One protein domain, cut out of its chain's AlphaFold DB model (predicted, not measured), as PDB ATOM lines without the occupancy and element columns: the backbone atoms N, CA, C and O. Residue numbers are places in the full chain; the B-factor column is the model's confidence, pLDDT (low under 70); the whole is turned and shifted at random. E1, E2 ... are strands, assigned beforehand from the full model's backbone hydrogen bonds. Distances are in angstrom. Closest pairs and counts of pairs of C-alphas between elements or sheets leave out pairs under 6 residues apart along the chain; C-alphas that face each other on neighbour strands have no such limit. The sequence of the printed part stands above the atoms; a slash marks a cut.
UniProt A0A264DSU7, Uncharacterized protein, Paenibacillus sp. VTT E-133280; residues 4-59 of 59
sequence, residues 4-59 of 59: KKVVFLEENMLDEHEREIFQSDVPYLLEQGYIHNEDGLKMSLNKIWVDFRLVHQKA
ATOM      1  N   LYS A   4     131.333  67.113  41.734       91.56
ATOM      2  CA  LYS A   4     131.099  66.809  40.319       91.56
ATOM      3  C   LYS A   4     132.440  66.617  39.619       91.56
ATOM      4  O   LYS A   4     133.379  67.375  39.853       91.56
ATOM      5  N   LYS A   5     132.537  65.602  38.764       95.25
ATOM      6  CA  LYS A   5     133.674  65.434  37.853       95.25
ATOM      7  C   LYS A   5     133.292  66.058  36.524       95.25
ATOM      8  O   LYS A   5     132.239  65.720  35.996       95.25
ATOM      9  N   VAL A   6     134.117  66.955  36.011       96.25
ATOM     10  CA  VAL A   6     133.903  67.577  34.704       96.25
ATOM     11  C   VAL A   6     135.128  67.390  33.822       96.25
ATOM     12  O   VAL A   6     136.242  67.228  34.324       96.25
ATOM     13  N   VAL A   7     134.905  67.412  32.518       97.00
ATOM     14  CA  VAL A   7     135.921  67.335  31.473       97.00
ATOM     15  C   VAL A   7     135.913  68.657  30.721       97.00
ATOM     16  O   VAL A   7     134.844  69.144  30.362       97.00
ATOM     17  N   PHE A   8     137.092  69.225  30.497       97.38
ATOM     18  CA  PHE A   8     137.300  70.326  29.560       97.38
ATOM     19  C   PHE A   8     138.161  69.803  28.420       97.38
ATOM     20  O   PHE A   8     139.191  69.186  28.698       97.38
ATOM     21  N   LEU A   9     137.749  70.032  27.177       97.62
ATOM     22  CA  LEU A   9     138.586  69.742  26.014       97.62
ATOM     23  C   LEU A   9     139.512  70.933  25.752       97.62
ATOM     24  O   LEU A   9     139.103  72.078  25.953       97.62
ATOM     25  N   GLU A  10     140.742  70.660  25.326       97.50
ATOM     26  CA  GLU A  10     141.742  71.691  25.008       97.50
ATOM     27  C   GLU A  10     141.555  72.258  23.581       97.50
ATOM     28  O   GLU A  10     142.046  73.339  23.269       97.50
ATOM     29  N   GLU A  11     140.795  71.569  22.722       97.75
ATOM     30  CA  GLU A  11     140.407  72.005  21.373       97.75
ATOM     31  C   GLU A  11     138.995  71.505  21.006       97.75
ATOM     32  O   GLU A  11     138.441  70.619  21.667       97.75
ATOM     33  N   ASN A  12     138.385  72.108  19.979       97.75
ATOM     34  CA  ASN A  12     137.060  71.702  19.509       97.75
ATOM     35  C   ASN A  12     137.139  70.312  18.870       97.75
ATOM     36  O   ASN A  12     137.986  70.037  18.023       97.75
ATOM     37  N   MET A  13     136.208  69.444  19.237       96.88
ATOM     38  CA  MET A  13     136.103  68.098  18.696       96.88
ATOM     39  C   MET A  13     135.131  68.109  17.516       96.88
ATOM     40  O   MET A  13     133.932  68.303  17.715       96.88
ATOM     41  N   LEU A  14     135.644  67.910  16.300       96.31
ATOM     42  CA  LEU A  14     134.872  67.979  15.053       96.31
ATOM     43  C   LEU A  14     134.606  66.587  14.465       96.31
ATOM     44  O   LEU A  14     135.477  65.724  14.521       96.31
ATOM     45  N   ASP A  15     133.437  66.363  13.866       93.62
ATOM     46  CA  ASP A  15     133.167  65.129  13.120       93.62
ATOM     47  C   ASP A  15     133.903  65.075  11.768       93.62
ATOM     48  O   ASP A  15     134.629  65.988  11.374       93.62
ATOM     49  N   GLU A  16     133.699  63.988  11.022       94.81
ATOM     50  CA  GLU A  16     134.279  63.788   9.684       94.81
ATOM     51  C   GLU A  16     133.824  64.818   8.629       94.81
ATOM     52  O   GLU A  16     134.387  64.873   7.537       94.81
ATOM     53  N   HIS A  17     132.815  65.630   8.946       96.44
ATOM     54  CA  HIS A  17     132.283  66.704   8.114       96.44
ATOM     55  C   HIS A  17     132.645  68.097   8.653       96.44
ATOM     56  O   HIS A  17     131.999  69.075   8.277       96.44
ATOM     57  N   GLU A  18     133.649  68.189   9.534       94.94
ATOM     58  CA  GLU A  18     134.106  69.430  10.179       94.94
ATOM     59  C   GLU A  18     133.033  70.118  11.045       94.94
ATOM     60  O   GLU A  18     133.126  71.311  11.339       94.94
ATOM     61  N   ARG A  19     132.003  69.386  11.487       95.31
ATOM     62  CA  ARG A  19     130.974  69.929  12.382       95.31
ATOM     63  C   ARG A  19     131.402  69.751  13.827       95.31
ATOM     64  O   ARG A  19     131.785  68.657  14.231       95.31
ATOM     65  N   GLU A  20     131.299  70.817  14.613       95.94
ATOM     66  CA  GLU A  20     131.605  70.771  16.039       95.94
ATOM     67  C   GLU A  20     130.640  69.850  16.787       95.94
ATOM     68  O   GLU A  20     129.422  69.981  16.684       95.94
ATOM     69  N   ILE A  21     131.208  68.911  17.537       96.00
ATOM     70  CA  ILE A  21     130.484  67.962  18.379       96.00
ATOM     71  C   ILE A  21     130.624  68.347  19.855       96.00
ATOM     72  O   ILE A  21     129.654  68.293  20.614       96.00
ATOM     73  N   PHE A  22     131.839  68.716  20.266       97.19
ATOM     74  CA  PHE A  22     132.142  69.225  21.600       97.19
ATOM     75  C   PHE A  22     133.029  70.464  21.483       97.19
ATOM     76  O   PHE A  22     134.025  70.458  20.758       97.19
ATOM     77  N   GLN A  23     132.669  71.505  22.222       97.62
ATOM     78  CA  GLN A  23     133.372  72.776  22.287       97.62
ATOM     79  C   GLN A  23     134.556  72.686  23.260       97.62
ATOM     80  O   GLN A  23     134.470  72.058  24.318       97.62
ATOM     81  N   SER A  24     135.665  73.340  22.933       97.56
ATOM     82  CA  SER A  24     136.778  73.538  23.867       97.56
ATOM     83  C   SER A  24     136.399  74.431  25.049       97.56
ATOM     84  O   SER A  24     135.473  75.238  24.978       97.56
ATOM     85  N   ASP A  25     137.125  74.273  26.157       96.12
ATOM     86  CA  ASP A  25     137.048  75.121  27.357       96.12
ATOM     87  C   ASP A  25     135.668  75.261  28.036       96.12
ATOM     88  O   ASP A  25     135.528  76.004  29.014       96.12
ATOM     89  N   VAL A  26     134.665  74.473  27.637       95.19
ATOM     90  CA  VAL A  26     133.392  74.358  28.361       95.19
ATOM     91  C   VAL A  26     133.375  73.113  29.265       95.19
ATOM     92  O   VAL A  26     133.958  72.079  28.927       95.19
ATOM     93  N   PRO A  27     132.736  73.182  30.449       96.19
ATOM     94  CA  PRO A  27     132.694  72.059  31.379       96.19
ATOM     95  C   PRO A  27     131.635  71.026  30.975       96.19
ATOM     96  O   PRO A  27     130.437  71.266  31.123       96.19
ATOM     97  N   TYR A  28     132.064  69.823  30.598       96.31
ATOM     98  CA  TYR A  28     131.170  68.682  30.392       96.31
ATOM     99  C   TYR A  28     131.105  67.794  31.628       96.31
ATOM    100  O   TYR A  28     132.131  67.331  32.125       96.31
ATOM    101  N   LEU A  29     129.902  67.521  32.134       96.00
ATOM    102  CA  LEU A  29     129.725  66.624  33.275       96.00
ATOM    103  C   LEU A  29     130.119  65.188  32.898       96.00
ATOM    104  O   LEU A  29     129.619  64.640  31.919       96.00
ATOM    105  N   LEU A  30     130.992  64.580  33.703       95.75
ATOM    106  CA  LEU A  30     131.392  63.187  33.551       95.75
ATOM    107  C   LEU A  30     130.503  62.284  34.408       95.75
ATOM    108  O   LEU A  30     130.674  62.198  35.628       95.75
ATOM    109  N   GLU A  31     129.611  61.547  33.757       94.44
ATOM    110  CA  GLU A  31     128.702  60.600  34.398       94.44
ATOM    111  C   GLU A  31     128.999  59.178  33.924       94.44
ATOM    112  O   GLU A  31     128.898  58.856  32.744       94.44
ATOM    113  N   GLN A  32     129.398  58.305  34.854       93.75
ATOM    114  CA  GLN A  32     129.681  56.889  34.567       93.75
ATOM    115  C   GLN A  32     130.691  56.669  33.418       93.75
ATOM    116  O   GLN A  32     130.623  55.666  32.712       93.75
ATOM    117  N   GLY A  33     131.636  57.601  33.229       95.19
ATOM    118  CA  GLY A  33     132.641  57.538  32.160       95.19
ATOM    119  C   GLY A  33     132.211  58.166  30.829       95.19
ATOM    120  O   GLY A  33     132.953  58.057  29.855       95.19
ATOM    121  N   TYR A  34     131.054  58.827  30.786       97.69
ATOM    122  CA  TYR A  34     130.522  59.487  29.599       97.69
ATOM    123  C   TYR A  34     130.335  60.987  29.808       97.69
ATOM    124  O   TYR A  34     130.065  61.433  30.922       97.69
ATOM    125  N   ILE A  35     130.431  61.735  28.713       97.25
ATOM    126  CA  ILE A  35     130.031  63.137  28.606       97.25
ATOM    127  C   ILE A  35     128.859  63.276  27.630       97.25
ATOM    128  O   ILE A  35     128.646  62.410  26.776       97.25
ATOM    129  N   HIS A  36     128.107  64.364  27.775       96.94
ATOM    130  CA  HIS A  36     126.957  64.699  26.940       96.94
ATOM    131  C   HIS A  36     127.101  66.123  26.401       96.94
ATOM    132  O   HIS A  36     127.429  67.017  27.180       96.94
ATOM    133  N   ASN A  37     126.859  66.332  25.107       93.94
ATOM    134  CA  ASN A  37     126.747  67.677  24.536       93.94
ATOM    135  C   ASN A  37     125.288  68.183  24.570       93.94
ATOM    136  O   ASN A  37     124.381  67.471  25.014       93.94
ATOM    137  N   GLU A  38     125.061  69.413  24.104       90.88
ATOM    138  CA  GLU A  38     123.735  70.053  24.088       90.88
ATOM    139  C   GLU A  38     122.742  69.374  23.129       90.88
ATOM    140  O   GLU A  38     121.541  69.363  23.397       90.88
ATOM    141  N   ASP A  39     123.238  68.709  22.081       91.31
ATOM    142  CA  ASP A  39     122.431  67.921  21.139       91.31
ATOM    143  C   ASP A  39     122.042  66.533  21.685       91.31
ATOM    144  O   ASP A  39     121.401  65.731  21.001       91.31
ATOM    145  N   GLY A  40     122.441  66.211  22.920       92.25
ATOM    146  CA  GLY A  40     122.169  64.926  23.563       92.25
ATOM    147  C   GLY A  40     123.096  63.791  23.121       92.25
ATOM    148  O   GLY A  40     122.875  62.636  23.508       92.25
ATOM    149  N   LEU A  41     124.154  64.081  22.357       94.94
ATOM    150  CA  LEU A  41     125.155  63.086  21.996       94.94
ATOM    151  C   LEU A  41     125.902  62.623  23.246       94.94
ATOM    152  O   LEU A  41     126.559  63.405  23.930       94.94
ATOM    153  N   LYS A  42     125.845  61.316  23.502       96.38
ATOM    154  CA  LYS A  42     126.592  60.649  24.569       96.38
ATOM    155  C   LYS A  42     127.910  60.101  24.035       96.38
ATOM    156  O   LYS A  42     127.910  59.242  23.152       96.38
ATOM    157  N   MET A  43     129.023  60.501  24.640       96.25
ATOM    158  CA  MET A  43     130.351  60.027  24.260       96.25
ATOM    159  C   MET A  43     131.117  59.469  25.451       96.25
ATOM    160  O   MET A  43     131.137  60.052  26.527       96.25
ATOM    161  N   SER A  44     131.737  58.303  25.259       97.06
ATOM    162  CA  SER A  44     132.624  57.710  26.260       97.06
ATOM    163  C   SER A  44     133.959  58.446  26.263       97.06
ATOM    164  O   SER A  44     134.479  58.760  25.196       97.06
ATOM    165  N   LEU A  45     134.548  58.650  27.442       95.44
ATOM    166  CA  LEU A  45     135.823  59.358  27.595       95.44
ATOM    167  C   LEU A  45     136.955  58.737  26.753       95.44
ATOM    168  O   LEU A  45     137.808  59.443  26.237       95.44
ATOM    169  N   ASN A  46     136.934  57.413  26.559       95.81
ATOM    170  CA  ASN A  46     137.915  56.698  25.732       95.81
ATOM    171  C   ASN A  46     137.743  56.891  24.213       95.81
ATOM    172  O   ASN A  46     138.543  56.359  23.448       95.81
ATOM    173  N   LYS A  47     136.681  57.578  23.778       96.25
ATOM    174  CA  LYS A  47     136.439  57.944  22.376       96.25
ATOM    175  C   LYS A  47     136.791  59.401  22.079       96.25
ATOM    176  O   LYS A  47     136.702  59.796  20.922       96.25
ATOM    177  N   ILE A  48     137.172  60.181  23.091       95.50
ATOM    178  CA  ILE A  48     137.687  61.536  22.897       95.50
ATOM    179  C   ILE A  48     139.073  61.419  22.259       95.50
ATOM    180  O   ILE A  48     139.947  60.750  22.809       95.50
ATOM    181  N   TRP A  49     139.247  62.021  21.080       95.56
ATOM    182  CA  TRP A  49     140.503  61.992  20.315       95.56
ATOM    183  C   TRP A  49     141.301  63.297  20.395       95.56
ATOM    184  O   TRP A  49     142.350  63.399  19.769       95.56
ATOM    185  N   VAL A  50     140.801  64.278  21.140       95.81
ATOM    186  CA  VAL A  50     141.500  65.529  21.444       95.81
ATOM    187  C   VAL A  50     142.001  65.502  22.883       95.81
ATOM    188  O   VAL A  50     141.488  64.741  23.713       95.81
ATOM    189  N   ASP A  51     142.983  66.337  23.198       97.69
ATOM    190  CA  ASP A  51     143.448  66.473  24.574       97.69
ATOM    191  C   ASP A  51     142.338  67.038  25.473       97.69
ATOM    192  O   ASP A  51     141.522  67.875  25.075       97.69
ATOM    193  N   PHE A  52     142.286  66.557  26.716       97.19
ATOM    194  CA  PHE A  52     141.311  67.012  27.699       97.19
ATOM    195  C   PHE A  52     141.868  66.948  29.120       97.19
ATOM    196  O   PHE A  52     142.717  66.118  29.457       97.19
ATOM    197  N   ARG A  53     141.310  67.778  30.001       96.44
ATOM    198  CA  ARG A  53     141.596  67.770  31.439       96.44
ATOM    199  C   ARG A  53     140.364  67.391  32.250       96.44
ATOM    200  O   ARG A  53     139.248  67.827  31.973       96.44
ATOM    201  N   LEU A  54     140.582  66.603  33.302       95.81
ATOM    202  CA  LEU A  54     139.548  66.190  34.249       95.81
ATOM    203  C   LEU A  54     139.657  66.999  35.543       95.81
ATOM    204  O   LEU A  54     140.697  67.007  36.201       95.81
ATOM    205  N   VAL A  55     138.562  67.646  35.936       95.25
ATOM    206  CA  VAL A  55     138.505  68.545  37.094       95.25
ATOM    207  C   VAL A  55     137.435  68.073  38.079       95.25
ATOM    208  O   VAL A  55     136.320  67.724  37.697       95.25
ATOM    209  N   HIS A  56     137.764  68.080  39.372       92.44
ATOM    210  CA  HIS A  56     136.814  67.814  40.454       92.44
ATOM    211  C   HIS A  56     136.275  69.144  40.989       92.44
ATOM    212  O   HIS A  56     136.968  69.847  41.724       92.44
ATOM    213  N   GLN A  57     135.042  69.496  40.630       85.69
ATOM    214  CA  GLN A  57     134.373  70.695  41.127       85.69
ATOM    215  C   GLN A  57     133.584  70.373  42.395       85.69
ATOM    216  O   GLN A  57     132.798  69.424  42.437       85.69
ATOM    217  N   LYS A  58     133.786  71.170  43.445       81.31
ATOM    218  CA  LYS A  58     132.928  71.143  44.634       81.31
ATOM    219  C   LYS A  58     131.687  71.986  44.334       81.31
ATOM    220  O   LYS A  58     131.845  73.163  44.025       81.31
ATOM    221  N   ALA A  59     130.506  71.370  44.390       63.31
ATOM    222  CA  ALA A  59     129.216  72.056  44.336       63.31
ATOM    223  C   ALA A  59     128.696  72.359  45.745       63.31
ATOM    224  O   ALA A  59     128.951  71.535  46.664       63.31
TER     225      ALA A  59
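Overview. This is residues 4 to 59 of the 59 residues of an uncharacterized protein of Paenibacillus sp. VTT E-133280 (UniProt A0A264DSU7). With little regular structure, the domain has a two-stranded ribbon, E1 with E5, at one end of its long axis and a loop holding E2, residues 13 to 22, at the other; the small hairpin E3 and E4 lies to one side. The 56 printed residues hold five named strands, E1 to E5 in chain order, and no named helix: all strand, with 22 residues in named elements. Both two-stranded sheets are antiparallel. The whole is compact, radius of gyration of the C-alphas 10.8 A, spanning 37 by 20 by 19 A.

Along the chain. E1, residues 4 to 9, begins at C-alpha 4 (131.099, 66.809, 40.319) and is 16.4 A long. E2 is residues 20 to 22, E3 34 to 36, E4 42 to 44. E5, residues 52 to 58, 19.3 A, ends at (132.928, 71.143, 44.634).

Arrangement. E1 and E5 are antiparallel at 153 degrees; N 6 and O 55 are 2.9 A apart, within hydrogen-bond range. Residues 28 to 29 pair with 6 to 7 of E1, and 13 to 14 with E2, both antiparallel. In the hairpin, N 35 and O 43 are within range at 2.8 A. The closest C-alphas of E1 and E3, Val 7 and Ile 35, are 7.8 A apart.

Size, cuts and confidence. C-alphas 17 and 58, the farthest apart, are 36.8 A apart. The printed part has no cut; E2 to E3 is a long link. Residue 59 is under pLDDT 70.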